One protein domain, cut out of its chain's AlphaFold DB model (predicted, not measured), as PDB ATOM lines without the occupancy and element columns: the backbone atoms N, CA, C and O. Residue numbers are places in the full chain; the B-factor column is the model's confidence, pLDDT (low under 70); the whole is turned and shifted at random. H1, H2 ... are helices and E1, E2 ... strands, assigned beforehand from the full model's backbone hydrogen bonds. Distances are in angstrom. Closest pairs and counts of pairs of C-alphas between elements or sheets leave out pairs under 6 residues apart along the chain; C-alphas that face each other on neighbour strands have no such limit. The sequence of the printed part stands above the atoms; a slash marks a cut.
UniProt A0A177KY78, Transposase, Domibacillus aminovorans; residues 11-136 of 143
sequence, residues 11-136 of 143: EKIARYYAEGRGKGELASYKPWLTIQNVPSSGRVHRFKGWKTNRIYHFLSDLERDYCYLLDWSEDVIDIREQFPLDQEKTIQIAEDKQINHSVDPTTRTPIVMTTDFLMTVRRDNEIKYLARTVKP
ATOM      1  N   GLU A  11     -41.368  -7.170  81.631       94.81
ATOM      2  CA  GLU A  11     -41.542  -5.718  81.494       94.81
ATOM      3  C   GLU A  11     -42.935  -5.348  80.960       94.81
ATOM      4  O   GLU A  11     -43.513  -4.321  81.325       94.81
ATOM      5  N   LYS A  12     -43.506  -6.195  80.092       93.38
ATOM      6  CA  LYS A  12     -44.867  -6.011  79.567       93.38
ATOM      7  C   LYS A  12     -45.907  -6.267  80.657       93.38
ATOM      8  O   LYS A  12     -46.881  -5.517  80.718       93.38
ATOM      9  N   ILE A  13     -45.695  -7.286  81.489       95.38
ATOM     10  CA  ILE A  13     -46.553  -7.621  82.632       95.38
ATOM     11  C   ILE A  13     -46.519  -6.482  83.661       95.38
ATOM     12  O   ILE A  13     -47.568  -5.939  84.007       95.38
ATOM     13  N   ALA A  14     -45.325  -6.029  84.055       96.25
ATOM     14  CA  ALA A  14     -45.143  -4.905  84.973       96.25
ATOM     15  C   ALA A  14     -45.825  -3.626  84.461       96.25
ATOM     16  O   ALA A  14     -46.538  -2.948  85.205       96.25
ATOM     17  N   ARG A  15     -45.689  -3.324  83.161       96.75
ATOM     18  CA  ARG A  15     -46.400  -2.198  82.540       96.75
ATOM     19  C   ARG A  15     -47.921  -2.355  82.631       96.75
ATOM     20  O   ARG A  15     -48.604  -1.382  82.925       96.75
ATOM     21  N   TYR A  16     -48.465  -3.547  82.389       96.50
ATOM     22  CA  TYR A  16     -49.912  -3.790  82.461       96.50
ATOM     23  C   TYR A  16     -50.462  -3.553  83.872       96.50
ATOM     24  O   TYR A  16     -51.513  -2.923  84.024       96.50
ATOM     25  N   TYR A  17     -49.723  -3.970  84.900       96.62
ATOM     26  CA  TYR A  17     -50.062  -3.643  86.283       96.62
ATOM     27  C   TYR A  17     -49.997  -2.136  86.564       96.62
ATOM     28  O   TYR A  17     -50.911  -1.599  87.194       96.62
ATOM     29  N   ALA A  18     -48.974  -1.439  86.057       97.50
ATOM     30  CA  ALA A  18     -48.844   0.016  86.193       97.50
ATOM     31  C   ALA A  18     -49.979   0.787  85.488       97.50
ATOM     32  O   ALA A  18     -50.437   1.813  85.984       97.50
ATOM     33  N   GLU A  19     -50.499   0.269  84.371       96.94
ATOM     34  CA  GLU A  19     -51.674   0.812  83.666       96.94
ATOM     35  C   GLU A  19     -53.002   0.592  84.426       96.94
ATOM     36  O   GLU A  19     -54.046   1.146  84.047       96.94
ATOM     37  N   GLY A  20     -52.981  -0.213  85.494       97.38
ATOM     38  CA  GLY A  20     -54.151  -0.570  86.292       97.38
ATOM     39  C   GLY A  20     -55.046  -1.618  85.633       97.38
ATOM     40  O   GLY A  20     -56.243  -1.647  85.909       97.38
ATOM     41  N   ARG A  21     -54.507  -2.461  84.745       97.50
ATOM     42  CA  ARG A  21     -55.264  -3.599  84.204       97.50
ATOM     43  C   ARG A  21     -55.575  -4.605  85.312       97.50
ATOM     44  O   ARG A  21     -54.759  -4.830  86.200       97.50
ATOM     45  N   GLY A  22     -56.775  -5.171  85.272       97.19
ATOM     46  CA  GLY A  22     -57.356  -5.985  86.337       97.19
ATOM     47  C   GLY A  22     -57.920  -5.201  87.518       97.19
ATOM     48  O   GLY A  22     -58.496  -5.806  88.416       97.19
ATOM     49  N   LYS A  23     -57.767  -3.871  87.546       97.50
ATOM     50  CA  LYS A  23     -58.250  -3.015  88.638       97.50
ATOM     51  C   LYS A  23     -59.474  -2.213  88.210       97.50
ATOM     52  O   LYS A  23     -59.733  -2.035  87.019       97.50
ATOM     53  N   GLY A  24     -60.180  -1.695  89.210       97.38
ATOM     54  CA  GLY A  24     -61.412  -0.933  89.046       97.38
ATOM     55  C   GLY A  24     -62.657  -1.813  89.085       97.38
ATOM     56  O   GLY A  24     -62.589  -3.042  89.075       97.38
ATOM     57  N   GLU A  25     -63.800  -1.147  89.137       96.94
ATOM     58  CA  GLU A  25     -65.135  -1.748  89.131       96.94
ATOM     59  C   GLU A  25     -66.053  -0.929  88.226       96.94
ATOM     60  O   GLU A  25     -65.794   0.257  87.964       96.94
ATOM     61  N   LEU A  26     -67.125  -1.556  87.743       96.50
ATOM     62  CA  LEU A  26     -68.108  -0.935  86.860       96.50
ATOM     63  C   LEU A  26     -67.401  -0.253  85.678       96.50
ATOM     64  O   LEU A  26     -66.493  -0.823  85.076       96.50
ATOM     65  N   ALA A  27     -67.761   0.999  85.381       96.44
ATOM     66  CA  ALA A  27     -67.198   1.815  84.306       96.44
ATOM     67  C   ALA A  27     -65.665   2.007  84.375       96.44
ATOM     68  O   ALA A  27     -65.044   2.296  83.352       96.44
ATOM     69  N   SER A  28     -65.049   1.858  85.555       97.19
ATOM     70  CA  SER A  28     -63.612   2.095  85.760       97.19
ATOM     71  C   SER A  28     -62.736   0.861  85.538       97.19
ATOM     72  O   SER A  28     -61.515   0.999  85.433       97.19
ATOM     73  N   TYR A  29     -63.338  -0.331  85.459       98.31
ATOM     74  CA  TYR A  29     -62.589  -1.571  85.296       98.31
ATOM     75  C   TYR A  29     -61.814  -1.595  83.971       98.31
ATOM     76  O   TYR A  29     -62.295  -1.127  82.932       98.31
ATOM     77  N   LYS A  30     -60.608  -2.169  83.993       97.69
ATOM     78  CA  LYS A  30     -59.775  -2.389  82.804       97.69
ATOM     79  C   LYS A  30     -59.438  -3.877  82.675       97.69
ATOM     80  O   LYS A  30     -58.755  -4.385  83.559       97.69
ATOM     81  N   PRO A  31     -59.835  -4.574  81.598       97.62
ATOM     82  CA  PRO A  31     -59.540  -5.996  81.446       97.62
ATOM     83  C   PRO A  31     -58.040  -6.244  81.246       97.62
ATOM     84  O   PRO A  31     -57.320  -5.398  80.698       97.62
ATOM     85  N   TRP A  32     -57.555  -7.412  81.677       97.50
ATOM     86  CA  TRP A  32     -56.157  -7.792  81.471       97.50
ATOM     87  C   TRP A  32     -55.847  -7.981  79.988       97.50
ATOM     88  O   TRP A  32     -54.910  -7.378  79.449       97.50
ATOM     89  N   LEU A  33     -56.695  -8.761  79.317       94.75
ATOM     90  CA  LEU A  33     -56.642  -9.005  77.884       94.75
ATOM     91  C   LEU A  33     -57.659  -8.134  77.154       94.75
ATOM     92  O   LEU A  33     -58.756  -7.859  77.624       94.75
ATOM     93  N   THR A  34     -57.281  -7.702  75.961       94.44
ATOM     94  CA  THR A  34     -58.143  -6.996  75.017       94.44
ATOM     95  C   THR A  34     -58.141  -7.751  73.697       94.44
ATOM     96  O   THR A  34     -57.262  -8.571  73.438       94.44
ATOM     97  N   ILE A  35     -59.054  -7.394  72.797       90.88
ATOM     98  CA  ILE A  35     -59.125  -7.962  71.439       90.88
ATOM     99  C   ILE A  35     -57.816  -7.849  70.629       90.88
ATOM    100  O   ILE A  35     -57.666  -8.515  69.615       90.88
ATOM    101  N   GLN A  36     -56.868  -6.997  71.042       87.31
ATOM    102  CA  GLN A  36     -55.556  -6.863  70.392       87.31
ATOM    103  C   GLN A  36     -54.530  -7.897  70.877       87.31
ATOM    104  O   GLN A  36     -53.439  -7.970  70.319       87.31
ATOM    105  N   ASN A  37     -54.827  -8.633  71.951       82.19
ATOM    106  CA  ASN A  37     -53.872  -9.514  72.617       82.19
ATOM    107  C   ASN A  37     -53.839 -10.936  72.048       82.19
ATOM    108  O   ASN A  37     -52.844 -11.623  72.270       82.19
ATOM    109  N   VAL A  38     -54.872 -11.374  71.321       71.00
ATOM    110  CA  VAL A  38     -54.964 -12.743  70.793       71.00
ATOM    111  C   VAL A  38     -54.849 -12.782  69.267       71.00
ATOM    112  O   VAL A  38     -55.389 -11.902  68.590       71.00
ATOM    113  N   PRO A  39     -54.138 -13.775  68.695       62.16
ATOM    114  CA  PRO A  39     -54.174 -14.028  67.262       62.16
ATOM    115  C   PRO A  39     -55.591 -14.433  66.831       62.16
ATOM    116  O   PRO A  39     -56.289 -15.145  67.544       62.16
ATOM    117  N   SER A  40     -56.011 -13.978  65.653       56.69
ATOM    118  CA  SER A  40     -57.385 -14.037  65.142       56.69
ATOM    119  C   SER A  40     -57.857 -15.426  64.679       56.69
ATOM    120  O   SER A  40     -58.556 -15.511  63.671       56.69
ATOM    121  N   SER A  41     -57.457 -16.522  65.336       66.75
ATOM    122  CA  SER A  41     -57.992 -17.851  64.988       66.75
ATOM    123  C   SER A  41     -59.502 -17.939  65.245       66.75
ATOM    124  O   SER A  41     -60.186 -18.707  64.576       66.75
ATOM    125  N   GLY A  42     -60.024 -17.109  66.157       76.31
ATOM    126  CA  GLY A  42     -61.451 -16.932  66.426       76.31
ATOM    127  C   GLY A  42     -61.967 -15.515  66.145       76.31
ATOM    128  O   GLY A  42     -61.212 -14.586  65.840       76.31
ATOM    129  N   ARG A  43     -63.291 -15.348  66.268       89.06
ATOM    130  CA  ARG A  43     -63.968 -14.050  66.165       89.06
ATOM    131  C   ARG A  43     -63.933 -13.326  67.511       89.06
ATOM    132  O   ARG A  43     -64.380 -13.859  68.520       89.06
ATOM    133  N   VAL A  44     -63.438 -12.092  67.490       92.75
ATOM    134  CA  VAL A  44     -63.406 -11.193  68.651       92.75
ATOM    135  C   VAL A  44     -64.602 -10.244  68.634       92.75
ATOM    136  O   VAL A  44     -65.087  -9.873  67.561       92.75
ATOM    137  N   HIS A  45     -65.040  -9.794  69.810       94.19
ATOM    138  CA  HIS A  45     -66.185  -8.893  69.949       94.19
ATOM    139  C   HIS A  45     -65.855  -7.682  70.797       94.19
ATOM    140  O   HIS A  45     -65.124  -7.754  71.788       94.19
ATOM    141  N   ARG A  46     -66.436  -6.551  70.398       95.19
ATOM    142  CA  ARG A  46     -66.337  -5.293  71.122       95.19
ATOM    143  C   ARG A  46     -67.664  -4.559  71.044       95.19
ATOM    144  O   ARG A  46     -68.012  -4.031  69.990       95.19
ATOM    145  N   PHE A  47     -68.385  -4.519  72.154       94.50
ATOM    146  CA  PHE A  47     -69.670  -3.836  72.250       94.50
ATOM    147  C   PHE A  47     -69.809  -3.147  73.603       94.50
ATOM    148  O   PHE A  47     -69.067  -3.426  74.545       94.50
ATOM    149  N   LYS A  48     -70.733  -2.192  73.664       96.69
ATOM    150  CA  LYS A  48     -70.996  -1.407  74.861       96.69
ATOM    151  C   LYS A  48     -71.991  -2.148  75.755       96.69
ATOM    152  O   LYS A  48     -73.101  -2.421  75.306       96.69
ATOM    153  N   GLY A  49     -71.586  -2.449  76.984       93.62
ATOM    154  CA  GLY A  49     -72.434  -3.068  77.997       93.62
ATOM    155  C   GLY A  49     -73.468  -2.100  78.557       93.62
ATOM    156  O   GLY A  49     -73.191  -0.907  78.723       93.62
ATOM    157  N   TRP A  50     -74.652  -2.615  78.864       92.38
ATOM    158  CA  TRP A  50     -75.774  -1.833  79.376       92.38
ATOM    159  C   TRP A  50     -75.606  -1.521  80.863       92.38
ATOM    160  O   TRP A  50     -75.882  -0.398  81.277       92.38
ATOM    161  N   LYS A  51     -75.082  -2.470  81.652       92.06
ATOM    162  CA  LYS A  51     -74.894  -2.298  83.106       92.06
ATOM    163  C   LYS A  51     -73.746  -1.364  83.468       92.06
ATOM    164  O   LYS A  51     -73.874  -0.518  84.346       92.06
ATOM    165  N   THR A  52     -72.609  -1.522  82.796       93.25
ATOM    166  CA  THR A  52     -71.354  -0.847  83.175       93.25
ATOM    167  C   THR A  52     -71.035   0.362  82.300       93.25
ATOM    168  O   THR A  52     -70.083   1.089  82.585       93.25
ATOM    169  N   ASN A  53     -71.801   0.580  81.218       93.62
ATOM    170  CA  ASN A  53     -71.566   1.619  80.207       93.62
ATOM    171  C   ASN A  53     -70.163   1.542  79.562       93.62
ATOM    172  O   ASN A  53     -69.692   2.502  78.947       93.62
ATOM    173  N   ARG A  54     -69.496   0.391  79.701       95.94
ATOM    174  CA  ARG A  54     -68.124   0.127  79.274       95.94
ATOM    175  C   ARG A  54     -68.113  -0.636  77.960       95.94
ATOM    176  O   ARG A  54     -69.077  -1.305  77.604       95.94
ATOM    177  N   ILE A  55     -67.009  -0.534  77.234       96.75
ATOM    178  CA  ILE A  55     -66.784  -1.368  76.059       96.75
ATOM    179  C   ILE A  55     -66.124  -2.664  76.531       96.75
ATOM    180  O   ILE A  55     -64.975  -2.633  76.973       96.75
ATOM    181  N   TYR A  56     -66.842  -3.779  76.432       96.88
ATOM    182  CA  TYR A  56     -66.291  -5.090  76.757       96.88
ATOM    183  C   TYR A  56     -65.389  -5.606  75.636       96.88
ATOM    184  O   TYR A  56     -65.566  -5.264  74.460       96.88
ATOM    185  N   HIS A  57     -64.431  -6.451  76.007       96.44
ATOM    186  CA  HIS A  57     -63.510  -7.108  75.087       96.44
ATOM    187  C   HIS A  57     -63.612  -8.629  75.223       96.44
ATOM    188  O   HIS A  57     -63.079  -9.193  76.175       96.44
ATOM    189  N   PHE A  58     -64.238  -9.286  74.245       95.69
ATOM    190  CA  PHE A  58     -64.376 -10.745  74.227       95.69
ATOM    191  C   PHE A  58     -63.585 -11.374  73.094       95.69
ATOM    192  O   PHE A  58     -63.460 -10.807  72.003       95.69
ATOM    193  N   LEU A  59     -63.038 -12.546  73.385       93.62
ATOM    194  CA  LEU A  59     -62.070 -13.251  72.555       93.62
ATOM    195  C   LEU A  59     -62.701 -14.448  71.826       93.62
ATOM    196  O   LEU A  59     -62.040 -15.074  71.000       93.62
ATOM    197  N   SER A  60     -63.983 -14.720  72.084       93.25
ATOM    198  CA  SER A  60     -64.771 -15.764  71.433       93.25
ATOM    199  C   SER A  60     -66.262 -15.403  71.331       93.25
ATOM    200  O   SER A  60     -66.768 -14.524  72.035       93.25
ATOM    201  N   ASP A  61     -66.985 -16.112  70.458       94.12
ATOM    202  CA  ASP A  61     -68.451 -16.029  70.369       94.12
ATOM    203  C   ASP A  61     -69.132 -16.485  71.663       94.12
ATOM    204  O   ASP A  61     -70.096 -15.862  72.101       94.12
ATOM    205  N   LEU A  62     -68.598 -17.530  72.300       95.31
ATOM    206  CA  LEU A  62     -69.154 -18.088  73.530       95.31
ATOM    207  C   LEU A  62     -69.069 -17.094  74.694       95.31
ATOM    208  O   LEU A  62     -70.029 -16.943  75.447       95.31
ATOM    209  N   GLU A  63     -67.953 -16.375  74.819       96.62
ATOM    210  CA  GLU A  63     -67.824 -15.291  75.794       96.62
ATOM    211  C   GLU A  63     -68.844 -14.175  75.546       96.62
ATOM    212  O   GLU A  63     -69.502 -13.726  76.484       96.62
ATOM    213  N   ARG A  64     -69.012 -13.742  74.290       96.38
ATOM    214  CA  ARG A  64     -70.019 -12.733  73.933       96.38
ATOM    215  C   ARG A  64     -71.418 -13.193  74.345       96.38
ATOM    216  O   ARG A  64     -72.139 -12.432  74.985       96.38
ATOM    217  N   ASP A  65     -71.788 -14.415  73.979       97.00
ATOM    218  CA  ASP A  65     -73.128 -14.946  74.228       97.00
ATOM    219  C   ASP A  65     -73.399 -15.103  75.723       97.00
ATOM    220  O   ASP A  65     -74.465 -14.713  76.202       97.00
ATOM    221  N   TYR A  66     -72.409 -15.568  76.487       97.81
ATOM    222  CA  TYR A  66     -72.513 -15.606  77.940       97.81
ATOM    223  C   TYR A  66     -72.640 -14.202  78.540       97.81
ATOM    224  O   TYR A  66     -73.491 -13.973  79.400       97.81
ATOM    225  N   CYS A  67     -71.866 -13.230  78.045       97.75
ATOM    226  CA  CYS A  67     -71.975 -11.848  78.497       97.75
ATOM    227  C   CYS A  67     -73.373 -11.268  78.267       97.75
ATOM    228  O   CYS A  67     -73.841 -10.523  79.122       97.75
ATOM    229  N   TYR A  68     -74.058 -11.590  77.166       97.56
ATOM    230  CA  TYR A  68     -75.429 -11.110  76.954       97.56
ATOM    231  C   TYR A  68     -76.388 -11.587  78.047       97.56
ATOM    232  O   TYR A  68     -77.214 -10.804  78.511       97.56
ATOM    233  N   LEU A  69     -76.238 -12.826  78.521       97.56
ATOM    234  CA  LEU A  69     -77.029 -13.338  79.642       97.56
ATOM    235  C   LEU A  69     -76.722 -12.578  80.938       97.56
ATOM    236  O   LEU A  69     -77.635 -12.211  81.679       97.56
ATOM    237  N   LEU A  70     -75.441 -12.305  81.198       97.25
ATOM    238  CA  LEU A  70     -75.015 -11.554  82.378       97.25
ATOM    239  C   LEU A  70     -75.496 -10.100  82.351       97.25
ATOM    240  O   LEU A  70     -75.979  -9.597  83.360       97.25
ATOM    241  N   ASP A  71     -75.369  -9.431  81.207       96.31
ATOM    242  CA  ASP A  71     -75.725  -8.021  81.029       96.31
ATOM    243  C   ASP A  71     -77.251  -7.811  81.016       96.31
ATOM    244  O   ASP A  71     -77.726  -6.716  81.309       96.31
ATOM    245  N   TRP A  72     -78.027  -8.872  80.767       96.88
ATOM    246  CA  TRP A  72     -79.485  -8.873  80.903       96.88
ATOM    247  C   TRP A  72     -79.968  -9.192  82.329       96.88
ATOM    248  O   TRP A  72     -80.939  -8.606  82.796       96.88
ATOM    249  N   SER A  73     -79.280 -10.081  83.054       96.38
ATOM    250  CA  SER A  73     -79.690 -10.544  84.389       96.38
ATOM    251  C   SER A  73     -79.791  -9.411  85.416       96.38
ATOM    252  O   SER A  73     -78.789  -8.766  85.718       96.38
ATOM    253  N   GLU A  74     -80.946  -9.218  86.054       95.12
ATOM    254  CA  GLU A  74     -81.154  -8.158  87.063       95.12
ATOM    255  C   GLU A  74     -80.237  -8.294  88.287       95.12
ATOM    256  O   GLU A  74     -79.750  -7.296  88.817       95.12
ATOM    257  N   ASP A  75     -79.918  -9.528  88.676       96.44
ATOM    258  CA  ASP A  75     -79.061  -9.812  89.830       96.44
ATOM    259  C   ASP A  75     -77.588  -9.439  89.615       96.44
ATOM    260  O   ASP A  75     -76.823  -9.352  90.575       96.44
ATOM    261  N   VAL A  76     -77.149  -9.258  88.367       97.56
ATOM    262  CA  VAL A  76     -75.755  -8.923  88.054       97.56
ATOM    263  C   VAL A  76     -75.581  -7.408  88.119       97.56
ATOM    264  O   VAL A  76     -76.296  -6.655  87.456       97.56
ATOM    265  N   ILE A  77     -74.608  -6.965  88.912       97.31
ATOM    266  CA  ILE A  77     -74.266  -5.552  89.115       97.31
ATOM    267  C   ILE A  77     -73.087  -5.156  88.229       97.31
ATOM    268  O   ILE A  77     -73.138  -4.130  87.556       97.31
ATOM    269  N   ASP A  78     -72.028  -5.965  88.238       98.12
ATOM    270  CA  ASP A  78     -70.782  -5.682  87.528       98.12
ATOM    271  C   ASP A  78     -70.272  -6.922  86.798       98.12
ATOM    272  O   ASP A  78     -70.447  -8.053  87.266       98.12
ATOM    273  N   ILE A  79     -69.619  -6.689  85.662       98.38
ATOM    274  CA  ILE A  79     -69.037  -7.708  84.795       98.38
ATOM    275  C   ILE A  79     -67.605  -7.280  84.488       98.38
ATOM    276  O   ILE A  79     -67.366  -6.313  83.758       98.38
ATOM    277  N   ARG A  80     -66.648  -8.020  85.050       98.44
ATOM    278  CA  ARG A  80     -65.216  -7.814  84.837       98.44
ATOM    279  C   ARG A  80     -64.667  -8.961  84.003       98.44
ATOM    280  O   ARG A  80     -64.385 -10.038  84.522       98.44
ATOM    281  N   GLU A  81     -64.571  -8.732  82.702       98.00
ATOM    282  CA  GLU A  81     -64.046  -9.687  81.736       98.00
ATOM    283  C   GLU A  81     -62.520  -9.795  81.793       98.00
ATOM    284  O   GLU A  81     -61.833  -8.823  82.136       98.00
ATOM    285  N   GLN A  82     -61.984 -10.959  81.418       97.38
ATOM    286  CA  GLN A  82     -60.540 -11.200  81.308       97.38
ATOM    287  C   GLN A  82     -59.802 -10.779  82.590       97.38
ATOM    288  O   GLN A  82     -58.845  -9.997  82.559       97.38
ATOM    289  N   PHE A  83     -60.326 -11.220  83.733       98.31
ATOM    290  CA  PHE A  83     -59.877 -10.794  85.053       98.31
ATOM    291  C   PHE A  83     -58.581 -11.521  85.429       98.31
ATOM    292  O   PHE A  83     -58.580 -12.756  85.447       98.31
ATOM    293  N   PRO A  84     -57.478 -10.798  85.705       98.00
ATOM    294  CA  PRO A  84     -56.191 -11.420  85.977       98.00
ATOM    295  C   PRO A  84     -56.170 -12.073  87.353       98.00
ATOM    296  O   PRO A  84     -56.663 -11.521  88.338       98.00
ATOM    297  N   LEU A  85     -55.560 -13.248  87.407       97.62
ATOM    298  CA  LEU A  85     -55.237 -13.946  88.637       97.62
ATOM    299  C   LEU A  85     -53.856 -13.505  89.121       97.62
ATOM    300  O   LEU A  85     -52.991 -13.126  88.332       97.62
ATOM    301  N   ASP A  86     -53.660 -13.554  90.432       96.75
ATOM    302  CA  ASP A  86     -52.366 -13.284  91.051       96.75
ATOM    303  C   ASP A  86     -51.343 -14.327  90.578       96.75
ATOM    304  O   ASP A  86     -51.496 -15.520  90.843       96.75
ATOM    305  N   GLN A  87     -50.335 -13.859  89.844       96.19
ATOM    306  CA  GLN A  87     -49.354 -14.704  89.168       96.19
ATOM    307  C   GLN A  87     -48.520 -15.525  90.154       96.19
ATOM    308  O   GLN A  87     -48.251 -16.695  89.899       96.19
ATOM    309  N   GLU A  88     -48.123 -14.939  91.284       96.56
ATOM    310  CA  GLU A  88     -47.331 -15.641  92.297       96.56
ATOM    311  C   GLU A  88     -48.154 -16.776  92.907       96.56
ATOM    312  O   GLU A  88     -47.676 -17.905  93.027       96.56
ATOM    313  N   LYS A  89     -49.437 -16.517  93.194       97.88
ATOM    314  CA  LYS A  89     -50.349 -17.550  93.705       97.88
ATOM    315  C   LYS A  89     -50.612 -18.650  92.689       97.88
ATOM    316  O   LYS A  89     -50.677 -19.812  93.079       97.88
ATOM    317  N   THR A  90     -50.793 -18.330  91.407       97.88
ATOM    318  CA  THR A  90     -51.018 -19.374  90.394       97.88
ATOM    319  C   THR A  90     -49.776 -20.232  90.186       97.88
ATOM    320  O   THR A  90     -49.921 -21.444  90.026       97.88
ATOM    321  N   ILE A  91     -48.575 -19.646  90.249       97.75
ATOM    322  CA  ILE A  91     -47.303 -20.388  90.230       97.75
ATOM    323  C   ILE A  91     -47.227 -21.330  91.434       97.75
ATOM    324  O   ILE A  91     -47.037 -22.528  91.241       97.75
ATOM    325  N   GLN A  92     -47.477 -20.824  92.645       98.25
ATOM    326  CA  GLN A  92     -47.465 -21.642  93.859       98.25
ATOM    327  C   GLN A  92     -48.477 -22.797  93.786       98.25
ATOM    328  O   GLN A  92     -48.145 -23.939  94.088       98.25
ATOM    329  N   ILE A  93     -49.702 -22.536  93.317       98.06
ATOM    330  CA  ILE A  93     -50.721 -23.581  93.132       98.06
ATOM    331  C   ILE A  93     -50.248 -24.636  92.125       98.06
ATOM    332  O   ILE A  93     -50.502 -25.822  92.327       98.06
ATOM    333  N   ALA A  94     -49.589 -24.231  91.037       97.75
ATOM    334  CA  ALA A  94     -49.074 -25.164  90.041       97.75
ATOM    335  C   ALA A  94     -47.981 -26.073  90.629       97.75
ATOM    336  O   ALA A  94     -48.022 -27.286  90.412       97.75
ATOM    337  N   GLU A  95     -47.073 -25.513  91.434       97.44
ATOM    338  CA  GLU A  95     -46.047 -26.261  92.173       97.44
ATOM    339  C   GLU A  95     -46.673 -27.250  93.166       97.44
ATOM    340  O   GLU A  95     -46.381 -28.447  93.110       97.44
ATOM    341  N   ASP A  96     -47.608 -26.783  94.001       98.25
ATOM    342  CA  ASP A  96     -48.321 -27.601  94.992       98.25
ATOM    343  C   ASP A  96     -49.108 -28.750  94.341       98.25
ATOM    344  O   ASP A  96     -49.246 -29.838  94.906       98.25
ATOM    345  N   LYS A  97     -49.654 -28.510  93.144       97.56
ATOM    346  CA  LYS A  97     -50.409 -29.498  92.361       97.56
ATOM    347  C   LYS A  97     -49.541 -30.328  91.422       97.56
ATOM    348  O   LYS A  97     -50.084 -31.211  90.764       97.56
ATOM    349  N   GLN A  98     -48.232 -30.079  91.374       97.38
ATOM    350  CA  GLN A  98     -47.287 -30.760  90.488       97.38
ATOM    351  C   GLN A  98     -47.703 -30.704  89.007       97.38
ATOM    352  O   GLN A  98     -47.520 -31.659  88.254       97.38
ATOM    353  N   ILE A  99     -48.267 -29.571  88.582       96.38
ATOM    354  CA  ILE A  99     -48.611 -29.292  87.185       96.38
ATOM    355  C   ILE A  99     -47.738 -28.158  86.653       96.38
ATOM    356  O   ILE A  99     -47.279 -27.293  87.393       96.38
ATOM    357  N   ASN A 100     -47.520 -28.131  85.341       95.75
ATOM    358  CA  ASN A 100     -46.762 -27.047  84.729       95.75
ATOM    359  C   ASN A 100     -47.590 -25.759  84.722       95.75
ATOM    360  O   ASN A 100     -48.689 -25.723  84.165       95.75
ATOM    361  N   HIS A 101     -47.032 -24.681  85.271       96.88
ATOM    362  CA  HIS A 101     -47.613 -23.356  85.097       96.88
ATOM    363  C   HIS A 101     -47.545 -22.933  83.624       96.88
ATOM    364  O   HIS A 101     -46.560 -23.193  82.927       96.88
ATOM    365  N   SER A 102     -48.578 -22.240  83.141       94.44
ATOM    366  CA  SER A 102     -48.587 -21.730  81.770       94.44
ATOM    367  C   SER A 102     -47.479 -20.693  81.561       94.44
ATOM    368  O   SER A 102     -47.281 -19.780  82.368       94.44
ATOM    369  N   VAL A 103     -46.760 -20.814  80.448       95.56
ATOM    370  CA  VAL A 103     -45.664 -19.917  80.070       95.56
ATOM    371  C   VAL A 103     -45.827 -19.474  78.627       95.56
ATOM    372  O   VAL A 103     -46.405 -20.183  77.802       95.56
ATOM    373  N   ASP A 104     -45.281 -18.309  78.304       92.88
ATOM    374  CA  ASP A 104     -45.180 -17.872  76.922       92.88
ATOM    375  C   ASP A 104     -44.262 -18.828  76.140       92.88
ATOM    376  O   ASP A 104     -43.151 -19.130  76.594       92.88
ATOM    377  N   PRO A 105     -44.682 -19.311  74.960       88.38
ATOM    378  CA  PRO A 105     -43.921 -20.310  74.218       88.38
ATOM    379  C   PRO A 105     -42.577 -19.776  73.706       88.38
ATOM    380  O   PRO A 105     -41.663 -20.565  73.485       88.38
ATOM    381  N   THR A 106     -42.443 -18.459  73.519       89.94
ATOM    382  CA  THR A 106     -41.233 -17.838  72.964       89.94
ATOM    383  C   THR A 106     -40.284 -17.374  74.060       89.94
ATOM    384  O   THR A 106     -39.088 -17.640  73.996       89.94
ATOM    385  N   THR A 107     -40.789 -16.655  75.060       92.31
ATOM    386  CA  THR A 107     -39.949 -16.039  76.104       92.31
ATOM    387  C   THR A 107     -39.797 -16.906  77.344       92.31
ATOM    388  O   THR A 107     -38.944 -16.609  78.174       92.31
ATOM    389  N   ARG A 108     -40.618 -17.958  77.479       93.31
ATOM    390  CA  ARG A 108     -40.704 -18.826  78.665       93.31
ATOM    391  C   ARG A 108     -41.132 -18.096  79.944       93.31
ATOM    392  O   ARG A 108     -41.103 -18.690  81.016       93.31
ATOM    393  N   THR A 109     -41.576 -16.845  79.828       95.38
ATOM    394  CA  THR A 109     -42.114 -16.045  80.929       95.38
ATOM    395  C   THR A 109     -43.424 -16.668  81.434       95.38
ATOM    396  O   THR A 109     -44.314 -16.902  80.608       95.38
ATOM    397  N   PRO A 110     -43.585 -16.932  82.747       95.94
ATOM    398  CA  PRO A 110     -44.870 -17.322  83.325       95.94
ATOM    399  C   PRO A 110     -45.939 -16.286  82.984       95.94
ATOM    400  O   PRO A 110     -45.744 -15.096  83.209       95.94
ATOM    401  N   ILE A 111     -47.063 -16.702  82.406       95.12
ATOM    402  CA  ILE A 111     -48.096 -15.741  81.995       95.12
ATOM    403  C   ILE A 111     -49.032 -15.420  83.155       95.12
ATOM    404  O   ILE A 111     -49.349 -16.283  83.966       95.12
ATOM    405  N   VAL A 112     -49.545 -14.193  83.203       97.19
ATOM    406  CA  VAL A 112     -50.668 -13.871  84.091       97.19
ATOM    407  C   VAL A 112     -51.920 -14.549  83.537       97.19
ATOM    408  O   VAL A 112     -52.412 -14.171  82.469       97.19
ATOM    409  N   MET A 113     -52.400 -15.571  84.245       96.75
ATOM    410  CA  MET A 113     -53.628 -16.287  83.902       96.75
ATOM    411  C   MET A 113     -54.846 -15.388  84.126       96.75
ATOM    412  O   MET A 113     -54.836 -14.518  84.996       96.75
ATOM    413  N   THR A 114     -55.913 -15.607  83.362       96.62
ATOM    414  CA  THR A 114     -57.166 -14.857  83.497       96.62
ATOM    415  C   THR A 114     -58.349 -15.795  83.657       96.62
ATOM    416  O   THR A 114     -58.382 -16.859  83.046       96.62
ATOM    417  N   THR A 115     -59.349 -15.377  84.431       97.31
ATOM    418  CA  THR A 115     -60.702 -15.937  84.328       97.31
ATOM    419  C   THR A 115     -61.521 -15.086  83.365       97.31
ATOM    420  O   THR A 115     -61.384 -13.860  83.351       97.31
ATOM    421  N   ASP A 116     -62.391 -15.714  82.576       97.50
ATOM    422  CA  ASP A 116     -63.148 -14.993  81.544       97.50
ATOM    423  C   ASP A 116     -64.083 -13.949  82.156       97.50
ATOM    424  O   ASP A 116     -64.184 -12.848  81.624       97.50
ATOM    425  N   PHE A 117     -64.716 -14.263  83.293       98.38
ATOM    426  CA  PHE A 117     -65.648 -13.380  83.988       98.38
ATOM    427  C   PHE A 117     -65.451 -13.416  85.503       98.38
ATOM    428  O   PHE A 117     -65.536 -14.477  86.127       98.38
ATOM    429  N   LEU A 118     -65.298 -12.239  86.107       98.56
ATOM    430  CA  LEU A 118     -65.561 -11.999  87.521       98.56
ATOM    431  C   LEU A 118     -66.803 -11.114  87.648       98.56
ATOM    432  O   LEU A 118     -66.802  -9.946  87.261       98.56
ATOM    433  N   MET A 119     -67.868 -11.677  88.203       98.19
ATOM    434  CA  MET A 119     -69.168 -11.027  88.319       98.19
ATOM    435  C   MET A 119     -69.394 -10.574  89.753       98.19
ATOM    436  O   MET A 119     -69.133 -11.329  90.692       98.19
ATOM    437  N   THR A 120     -69.940  -9.376  89.912       98.44
ATOM    438  CA  THR A 120     -70.505  -8.918  91.183       98.44
ATOM    439  C   THR A 120     -72.016  -9.085  91.095       98.44
ATOM    440  O   THR A 120     -72.642  -8.511  90.206       98.44
ATOM    441  N   VAL A 121     -72.604  -9.882  91.985       97.94
ATOM    442  CA  VAL A 121     -74.035 -10.214  91.966       97.94
ATOM    443  C   VAL A 121     -74.709  -9.859  93.284       97.94
ATOM    444  O   VAL A 121     -74.088  -9.951  94.343       97.94
ATOM    445  N   ARG A 122     -75.987  -9.486  93.227       97.38
ATOM    446  CA  ARG A 122     -76.863  -9.343  94.392       97.38
ATOM    447  C   ARG A 122     -77.695 -10.610  94.557       97.38
ATOM    448  O   ARG A 122     -78.404 -11.000  93.637       97.38
ATOM    449  N   ARG A 123     -77.609 -11.262  95.715       93.31
ATOM    450  CA  ARG A 123     -78.413 -12.441  96.079       93.31
ATOM    451  C   ARG A 123     -78.856 -12.288  97.525       93.31
ATOM    452  O   ARG A 123     -78.002 -12.060  98.371       93.31
ATOM    453  N   ASP A 124     -80.155 -12.382  97.794       91.62
ATOM    454  CA  ASP A 124     -80.715 -12.285  99.154       91.62
ATOM    455  C   ASP A 124     -80.271 -11.011  99.906       91.62
ATOM    456  O   ASP A 124     -79.929 -11.045 101.082       91.62
ATOM    457  N   ASN A 125     -80.234  -9.873  99.199       90.44
ATOM    458  CA  ASN A 125     -79.691  -8.584  99.664       90.44
ATOM    459  C   ASN A 125     -78.188  -8.557 100.007       90.44
ATOM    460  O   ASN A 125     -77.687  -7.523 100.449       90.44
ATOM    461  N   GLU A 126     -77.439  -9.618  99.721       96.44
ATOM    462  CA  GLU A 126     -75.985  -9.661  99.871       96.44
ATOM    463  C   GLU A 126     -75.268  -9.472  98.532       96.44
ATOM    464  O   GLU A 126     -75.734  -9.907  97.476       96.44
ATOM    465  N   ILE A 127     -74.089  -8.848  98.585       97.62
ATOM    466  CA  ILE A 127     -73.171  -8.760  97.448       97.62
ATOM    467  C   ILE A 127     -72.252  -9.978  97.462       97.62
ATOM    468  O   ILE A 127     -71.570 -10.240  98.452       97.62
ATOM    469  N   LYS A 128     -72.214 -10.711  96.348       97.69
ATOM    470  CA  LYS A 128     -71.354 -11.884  96.162       97.69
ATOM    471  C   LYS A 128     -70.505 -11.725  94.908       97.69
ATOM    472  O   LYS A 128     -70.930 -11.118  93.927       97.69
ATOM    473  N   TYR A 129     -69.315 -12.312  94.941       97.81
ATOM    474  CA  TYR A 129     -68.408 -12.366  93.800       97.81
ATOM    475  C   TYR A 129     -68.373 -13.783  93.245       97.81
ATOM    476  O   TYR A 129     -68.143 -14.741  93.982       97.81
ATOM    477  N   LEU A 130     -68.613 -13.918  91.945       97.94
ATOM    478  CA  LEU A 130     -68.645 -15.204  91.258       97.94
ATOM    479  C   LEU A 130     -67.675 -15.178  90.078       97.94
ATOM    480  O   LEU A 130     -67.798 -14.333  89.194       97.94
ATOM    481  N   ALA A 131     -66.742 -16.127  90.046       97.94
ATOM    482  CA  ALA A 131     -65.863 -16.348  88.902       97.94
ATOM    483  C   ALA A 131     -66.452 -17.411  87.963       97.94
ATOM    484  O   ALA A 131     -67.009 -18.421  88.418       97.94
ATOM    485  N   ARG A 132     -66.346 -17.183  86.653       97.44
ATOM    486  CA  ARG A 132     -66.744 -18.124  85.601       97.44
ATOM    487  C   ARG A 132     -65.729 -18.095  84.464       97.44
ATOM    488  O   ARG A 132     -65.264 -17.029  84.063       97.44
ATOM    489  N   THR A 133     -65.430 -19.280  83.943       95.81
ATOM    490  CA  THR A 133     -64.758 -19.474  82.658       95.81
ATOM    491  C   THR A 133     -65.710 -20.218  81.733       95.81
ATOM    492  O   THR A 133     -66.516 -21.027  82.200       95.81
ATOM    493  N   VAL A 134     -65.656 -19.911  80.443       94.50
ATOM    494  CA  VAL A 134     -66.475 -20.543  79.415       94.50
ATOM    495  C   VAL A 134     -65.574 -21.296  78.449       94.50
ATOM    496  O   VAL A 134     -64.562 -20.782  77.978       94.50
ATOM    497  N   LYS A 135     -65.942 -22.541  78.154       92.88
ATOM    498  CA  LYS A 135     -65.234 -23.401  77.206       92.88
ATOM    499  C   LYS A 135     -66.239 -24.151  76.339       92.88
ATOM    500  O   LYS A 135     -67.288 -24.545  76.861       92.88
ATOM    501  N   PRO A 136     -65.961 -24.347  75.040       92.25
ATOM    502  CA  PRO A 136     -66.743 -25.260  74.223       92.25
ATOM    503  C   PRO A 136     -66.752 -26.651  74.855       92.25
ATOM    504  O   PRO A 136     -65.723 -27.133  75.320       92.25
TER     505      PRO A 136
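This is residues 11 to 136 of the 143 residues of the protein "Transposase" of Domibacillus aminovorans (UniProt A0A177KY78). A twisted sheet of three strands, E3, E4 and E5, has the helix H2 over one face, and the small hairpin E1 and E2 sits beside H2 and the bend of E3. H1 and H3 lie toward the other end of the longest axis, apart from each other; residues 19 to 44 run from H1 past E3 to E1, and residues 97 to 113 lead from H3 back to E4. The printed part has 126 residues with three named helices and five named strands, in the order H1 E1 E2 H2 E3 H3 E4 E5, and the class is mixed, helices and strands. Both sheets, E3 - E4 - E5 and E1 - E2, are antiparallel. The whole is compact, with a radius of gyration of the C-alphas of 15.3 A and spans of 42 by 33 by 32 A.

H1, residues 11 to 18, begins at C-alpha 11 (-41.542, -5.718, 81.494). E1 is residues 45 to 48 and E2 residues 55 to 58. H2, residues 61 to 72, is 16.9 A long and begins at C-alpha 61 (-68.451, -16.029, 70.369). E3, residues 76 to 84, is 19.8 A long and bends by 62 degrees at residue 81. H3, residues 87 to 96, is 14.2 A long. E4, residues 114 to 123, is 24.8 A long, and E5, residues 126 to 132, is 19.0 A long, ending at C-alpha 132 (-66.744, -18.124, 85.601).

In the three-stranded sheet E4 is the inner strand. E3 and E4 are antiparallel at 161 degrees, with N 80 and O 118 within hydrogen-bond range at 2.9 A. E4 and E5 form a hairpin, antiparallel at 155 degrees, with N 119 and O 130 within range at 2.8 A. H2 is on this sheet, making two layers, a helix on one face of a sheet; its height over the sheet is 9.7 A. It lies over E3 and E4 and runs along the strands, at 14 degrees to E4 on the local plane. The closest C-alphas of H2 and E3 are those of Leu 70 and Val 76, 6.3 A apart. E1 and E2 form a hairpin, antiparallel at 157 degrees, with N 45 and O 58 within range at 2.9 A. The closest C-alphas of E2 and H2, Phe 58 and Arg 64, are 6.0 A apart; those of E2 and E3, Tyr 56 and Glu 81, are 7.1 A apart. H1 and H3 are not on the three-stranded sheet. In H1, H2 and H3 every O i to N i+4 pair is within hydrogen-bond range.

The two farthest C-alphas, those of Thr 106 and Asn 125, are 47.7 A apart. The printed part has no cut. The links H1 to E1, of 26 residues, and H3 to E4, of 17, are long. The mean pLDDT of the printed part is 94.7; residues 39 to 41 are under 70.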